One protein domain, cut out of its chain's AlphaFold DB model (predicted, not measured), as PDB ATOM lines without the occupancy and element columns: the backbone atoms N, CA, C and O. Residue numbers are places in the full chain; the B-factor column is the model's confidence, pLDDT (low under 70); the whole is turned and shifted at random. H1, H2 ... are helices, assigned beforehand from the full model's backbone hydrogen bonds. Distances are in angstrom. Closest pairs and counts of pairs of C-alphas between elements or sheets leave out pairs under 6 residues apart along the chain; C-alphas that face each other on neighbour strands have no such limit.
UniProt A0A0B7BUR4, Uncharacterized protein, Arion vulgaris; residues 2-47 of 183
ATOM      1  N   ARG A   2      46.322 -19.220 -20.518       66.00
ATOM      2  CA  ARG A   2      46.561 -18.793 -21.920       66.00
ATOM      3  C   ARG A   2      47.637 -19.601 -22.657       66.00
ATOM      4  O   ARG A   2      47.400 -20.032 -23.769       66.00
ATOM      5  N   ALA A   3      48.764 -19.893 -22.007       64.81
ATOM      6  CA  ALA A   3      49.816 -20.726 -22.599       64.81
ATOM      7  C   ALA A   3      49.371 -22.176 -22.883       64.81
ATOM      8  O   ALA A   3      49.814 -22.763 -23.860       64.81
ATOM      9  N   ALA A   4      48.476 -22.740 -22.062       64.44
ATOM     10  CA  ALA A   4      47.934 -24.081 -22.277       64.44
ATOM     11  C   ALA A   4      46.887 -24.089 -23.402       64.44
ATOM     12  O   ALA A   4      46.906 -24.985 -24.234       64.44
ATOM     13  N   ILE A   5      46.037 -23.056 -23.473       69.25
ATOM     14  CA  ILE A   5      45.077 -22.863 -24.572       69.25
ATOM     15  C   ILE A   5      45.826 -22.693 -25.898       69.25
ATOM     16  O   ILE A   5      45.561 -23.425 -26.842       69.25
ATOM     17  N   CYS A   6      46.849 -21.833 -25.941       69.50
ATOM     18  CA  CYS A   6      47.685 -21.678 -27.128       69.50
ATOM     19  C   CYS A   6      48.469 -22.954 -27.473       69.50
ATOM     20  O   CYS A   6      48.766 -23.171 -28.641       69.50
ATOM     21  N   ALA A   7      48.826 -23.796 -26.498       69.50
ATOM     22  CA  ALA A   7      49.473 -25.078 -26.777       69.50
ATOM     23  C   ALA A   7      48.505 -26.080 -27.429       69.50
ATOM     24  O   ALA A   7      48.871 -26.735 -28.401       69.50
ATOM     25  N   VAL A   8      47.251 -26.128 -26.959       67.31
ATOM     26  CA  VAL A   8      46.172 -26.920 -27.572       67.31
ATOM     27  C   VAL A   8      45.851 -26.416 -28.983       67.31
ATOM     28  O   VAL A   8      45.776 -27.212 -29.911       67.31
ATOM     29  N   GLU A   9      45.721 -25.101 -29.175       75.75
ATOM     30  CA  GLU A   9      45.418 -24.497 -30.484       75.75
ATOM     31  C   GLU A   9      46.540 -24.700 -31.512       75.75
ATOM     32  O   GLU A   9      46.268 -24.855 -32.700       75.75
ATOM     33  N   ASN A  10      47.799 -24.732 -31.064       79.56
ATOM     34  CA  ASN A  10      48.966 -24.918 -31.931       79.56
ATOM     35  C   ASN A  10      49.447 -26.377 -32.015       79.56
ATOM     36  O   ASN A  10      50.526 -26.623 -32.556       79.56
ATOM     37  N   ASN A  11      48.680 -27.345 -31.495       66.12
ATOM     38  CA  ASN A  11      49.032 -28.771 -31.485       66.12
ATOM     39  C   ASN A  11      50.417 -29.070 -30.869       66.12
ATOM     40  O   ASN A  11      51.122 -29.991 -31.289       66.12
ATOM     41  N   THR A  12      50.836 -28.284 -29.878       74.00
ATOM     42  CA  THR A  12      52.087 -28.511 -29.146       74.00
ATOM     43  C   THR A  12      51.839 -29.323 -27.876       74.00
ATOM     44  O   THR A  12      50.700 -29.585 -27.493       74.00
ATOM     45  N   ILE A  13      52.924 -29.766 -27.225       72.25
ATOM     46  CA  ILE A  13      52.855 -30.535 -25.976       72.25
ATOM     47  C   ILE A  13      52.045 -29.737 -24.955       72.25
ATOM     48  O   ILE A  13      52.463 -28.671 -24.496       72.25
ATOM     49  N   THR A  14      50.881 -30.269 -24.598       66.38
ATOM     50  CA  THR A  14      50.038 -29.681 -23.569       66.38
ATOM     51  C   THR A  14      50.776 -29.776 -22.238       66.38
ATOM     52  O   THR A  14      51.181 -30.880 -21.859       66.38
ATOM     53  N   PRO A  15      50.970 -28.663 -21.511       67.38
ATOM     54  CA  PRO A  15      51.550 -28.734 -20.179       67.38
ATOM     55  C   PRO A  15      50.687 -29.664 -19.317       67.38
ATOM     56  O   PRO A  15      49.461 -29.574 -19.358       67.38
ATOM     57  N   SER A  16      51.310 -30.571 -18.562       76.81
ATOM     58  CA  SER A  16      50.594 -31.425 -17.613       76.81
ATOM     59  C   SER A  16      49.961 -30.550 -16.532       76.81
ATOM     60  O   SER A  16      50.677 -29.812 -15.855       76.81
ATOM     61  N   TRP A  17      48.637 -30.601 -16.377       80.62
ATOM     62  CA  TRP A  17      47.933 -29.888 -15.309       80.62
ATOM     63  C   TRP A  17      47.700 -30.830 -14.140       80.62
ATOM     64  O   TRP A  17      47.138 -31.911 -14.317       80.62
ATOM     65  N   SER A  18      48.098 -30.415 -12.939       87.12
ATOM     66  CA  SER A  18      47.617 -31.082 -11.734       87.12
ATOM     67  C   SER A  18      46.164 -30.686 -11.455       87.12
ATOM     68  O   SER A  18      45.691 -29.633 -11.895       87.12
ATOM     69  N   VAL A  19      45.454 -31.501 -10.671       83.94
ATOM     70  CA  VAL A  19      44.101 -31.166 -10.187       83.94
ATOM     71  C   VAL A  19      44.104 -29.826  -9.441       83.94
ATOM     72  O   VAL A  19      43.199 -29.015  -9.614       83.94
ATOM     73  N   LEU A  20      45.161 -29.544  -8.674       88.88
ATOM     74  CA  LEU A  20      45.308 -28.282  -7.953       88.88
ATOM     75  C   LEU A  20      45.435 -27.078  -8.899       88.88
ATOM     76  O   LEU A  20      44.871 -26.018  -8.625       88.88
ATOM     77  N   ASP A  21      46.144 -27.232 -10.019       85.38
ATOM     78  CA  ASP A  21      46.265 -26.176 -11.029       85.38
ATOM     79  C   ASP A  21      44.928 -25.913 -11.722       85.38
ATOM     80  O   ASP A  21      44.587 -24.758 -11.977       85.38
ATOM     81  N   ALA A  22      44.140 -26.965 -11.965       86.62
ATOM     82  CA  ALA A  22      42.793 -26.840 -12.507       86.62
ATOM     83  C   ALA A  22      41.862 -26.081 -11.549       86.62
ATOM     84  O   ALA A  22      41.206 -25.131 -11.973       86.62
ATOM     85  N   ILE A  23      41.863 -26.424 -10.257       90.00
ATOM     86  CA  ILE A  23      41.055 -25.734  -9.234       90.00
ATOM     87  C   ILE A  23      41.416 -24.246  -9.172       90.00
ATOM     88  O   ILE A  23      40.538 -23.386  -9.241       90.00
ATOM     89  N   LYS A  24      42.714 -23.924  -9.113       88.94
ATOM     90  CA  LYS A  24      43.187 -22.531  -9.106       88.94
ATOM     91  C   LYS A  24      42.790 -21.787 -10.378       88.94
ATOM     92  O   LYS A  24      42.403 -20.626 -10.317       88.94
ATOM     93  N   ALA A  25      42.883 -22.445 -11.530       86.56
ATOM     94  CA  ALA A  25      42.501 -21.855 -12.803       86.56
ATOM     95  C   ALA A  25      40.997 -21.552 -12.869       86.56
ATOM     96  O   ALA A  25      40.634 -20.480 -13.341       86.56
ATOM     97  N   ILE A  26      40.143 -22.448 -12.360       89.50
ATOM     98  CA  ILE A  26      38.692 -22.233 -12.271       89.50
ATOM     99  C   ILE A  26      38.383 -21.041 -11.362       89.50
ATOM    100  O   ILE A  26      37.637 -20.158 -11.774       89.50
ATOM    101  N   ALA A  27      38.996 -20.977 -10.175       90.50
ATOM    102  CA  ALA A  27      38.794 -19.872  -9.237       90.50
ATOM    103  C   ALA A  27      39.148 -18.514  -9.868       90.50
ATOM    104  O   ALA A  27      38.322 -17.603  -9.890       90.50
ATOM    105  N   VAL A  28      40.327 -18.413 -10.494       90.12
ATOM    106  CA  VAL A  28      40.769 -17.188 -11.184       90.12
ATOM    107  C   VAL A  28      39.853 -16.834 -12.355       90.12
ATOM    108  O   VAL A  28      39.557 -15.663 -12.590       90.12
ATOM    109  N   SER A  29      39.397 -17.830 -13.117       88.81
ATOM    110  CA  SER A  29      38.445 -17.592 -14.200       88.81
ATOM    111  C   SER A  29      37.126 -17.047 -13.678       88.81
ATOM    112  O   SER A  29      36.611 -16.102 -14.269       88.81
ATOM    113  N   TRP A  30      36.610 -17.585 -12.575       88.44
ATOM    114  CA  TRP A  30      35.359 -17.141 -11.975       88.44
ATOM    115  C   TRP A  30      35.442 -15.700 -11.461       88.44
ATOM    116  O   TRP A  30      34.593 -14.882 -11.805       88.44
ATOM    117  N   GLU A  31      36.518 -15.349 -10.752       89.06
ATOM    118  CA  GLU A  31      36.778 -13.974 -10.292       89.06
ATOM    119  C   GLU A  31      36.898 -12.971 -11.448       89.06
ATOM    120  O   GLU A  31      36.595 -11.788 -11.298       89.06
ATOM    121  N   SER A  32      37.331 -13.433 -12.624       87.06
ATOM    122  CA  SER A  32      37.486 -12.578 -13.801       87.06
ATOM    123  C   SER A  32      36.176 -12.265 -14.530       87.06
ATOM    124  O   SER A  32      36.193 -11.424 -15.432       87.06
ATOM    125  N   VAL A  33      35.057 -12.915 -14.180       88.06
ATOM    126  CA  VAL A  33      33.753 -12.697 -14.823       88.06
ATOM    127  C   VAL A  33      33.076 -11.453 -14.230       88.06
ATOM    128  O   VAL A  33      32.669 -11.461 -13.072       88.06
ATOM    129  N   PRO A  34      32.870 -10.376 -15.011       88.62
ATOM    130  CA  PRO A  34      32.157  -9.193 -14.535       88.62
ATOM    131  C   PRO A  34      30.671  -9.486 -14.306       88.62
ATOM    132  O   PRO A  34      30.040 -10.120 -15.156       88.62
ATOM    133  N   SER A  35      30.068  -8.889 -13.274       85.81
ATOM    134  CA  SER A  35      28.631  -9.030 -12.965       85.81
ATOM    135  C   SER A  35      27.721  -8.695 -14.153       85.81
ATOM    136  O   SER A  35      26.700  -9.342 -14.366       85.81
ATOM    137  N   LYS A  36      28.136  -7.752 -15.011       88.50
ATOM    138  CA  LYS A  36      27.429  -7.411 -16.256       88.50
ATOM    139  C   LYS A  36      27.270  -8.605 -17.208       88.50
ATOM    140  O   LYS A  36      26.268  -8.698 -17.911       88.50
ATOM    141  N   HIS A  37      28.246  -9.513 -17.272       84.69
ATOM    142  CA  HIS A  37      28.145 -10.701 -18.122       84.69
ATOM    143  C   HIS A  37      27.155 -11.713 -17.551       84.69
ATOM    144  O   HIS A  37      26.371 -12.262 -18.319       84.69
ATOM    145  N   LEU A  38      27.123 -11.883 -16.226       83.19
ATOM    146  CA  LEU A  38      26.115 -12.706 -15.557       83.19
ATOM    147  C   LEU A  38      24.707 -12.155 -15.833       83.19
ATOM    148  O   LEU A  38      23.860 -12.876 -16.355       83.19
ATOM    149  N   GLN A  39      24.492 -10.851 -15.625       81.12
ATOM    150  CA  GLN A  39      23.225 -10.176 -15.947       81.12
ATOM    151  C   GLN A  39      22.828 -10.340 -17.424       81.12
ATOM    152  O   GLN A  39      21.662 -10.572 -17.744       81.12
ATOM    153  N   ASN A  40      23.785 -10.261 -18.352       83.12
ATOM    154  CA  ASN A  40      23.526 -10.478 -19.777       83.12
ATOM    155  C   ASN A  40      23.122 -11.928 -20.096       83.12
ATOM    156  O   ASN A  40      22.297 -12.143 -20.984       83.12
ATOM    157  N   CYS A  41      23.689 -12.918 -19.405       80.38
ATOM    158  CA  CYS A  41      23.304 -14.320 -19.568       80.38
ATOM    159  C   CYS A  41      21.859 -14.548 -19.109       80.38
ATOM    160  O   CYS A  41      21.056 -15.069 -19.884       80.38
ATOM    161  N   PHE A  42      21.506 -14.077 -17.910       76.75
ATOM    162  CA  PHE A  42      20.147 -14.211 -17.380       76.75
ATOM    163  C   PHE A  42      19.131 -13.409 -18.194       76.75
ATOM    164  O   PHE A  42      18.117 -13.959 -18.605       76.75
ATOM    165  N   SER A  43      19.429 -12.159 -18.553       75.75
ATOM    166  CA  SER A  43      18.513 -11.345 -19.369       75.75
ATOM    167  C   SER A  43      18.273 -11.912 -20.769       75.75
ATOM    168  O   SER A  43      17.212 -11.686 -21.341       75.75
ATOM    169  N   ARG A  44      19.221 -12.649 -21.361       71.06
ATOM    170  CA  ARG A  44      18.998 -13.323 -22.651       71.06
ATOM    171  C   ARG A  44      18.171 -14.595 -22.511       71.06
ATOM    172  O   ARG A  44      17.386 -14.869 -23.412       71.06
ATOM    173  N   ALA A  45      18.355 -15.347 -21.431       69.62
ATOM    174  CA  ALA A  45      17.619 -16.583 -21.176       69.62
ATOM    175  C   ALA A  45      16.180 -16.323 -20.683       69.62
ATOM    176  O   ALA A  45      15.266 -17.025 -21.098       69.62
ATOM    177  N   TRP A  46      15.966 -15.262 -19.900       63.25
ATOM    178  CA  TRP A  46      14.680 -14.890 -19.290       63.25
ATOM    179  C   TRP A  46      14.004 -13.676 -19.938       63.25
ATOM    180  O   TRP A  46      13.120 -13.051 -19.373       63.25
ATOM    181  N   ARG A  47      14.361 -13.335 -21.179       60.25
ATOM    182  CA  ARG A  47      13.803 -12.170 -21.898       60.25
ATOM    183  C   ARG A  47      12.280 -12.211 -22.123       60.25
ATOM    184  O   ARG A  47      11.723 -11.228 -22.600       60.25
TER     185      ARG A  47
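AT A GLANCE: This is residues 2 to 47 of the 183 residues of an uncharacterized protein of Arion vulgaris (UniProt A0A0B7BUR4). Three separate helices are strung along an open, hook-like chain, with no helix packed on another. H2, the longest by residues, makes the base; H1 is set off from one end of it by a loop that folds back, and H3 continues outward from the other end. The 46 printed residues hold H1, H2 and H3 in that order, no named strand, and the class is all helix. The whole is extended, with a radius of gyration of the C-alphas of 15.1 A, and elongated, spanning 43 by 24 by 14 A.

IN THESE COORDINATES: H1, residues 2 to 9, begins at C-alpha 2 (46.561, -18.793, -21.920). H2, residues 19 to 31, is 18.7 A long. H3, residues 35 to 45, is 15.7 A long and ends at C-alpha 45 (17.619, -16.583, -21.176).

HOW THE PARTS SIT: H1, H2 and H3 are apart from each other. In each, every O i to N i+4 pair is within hydrogen-bond range. Residues 18 to 47 stand free.

THE WHOLE: The C-alphas farthest apart, of Ile 13 and Arg 47, are 43.3 A apart. The printed part has no cut. H1 to H2 is a short link, H2 to H3 a tight one. Confidence is under 70 at residues 2 to 8, 11, 14 to 15 and 45 to 47.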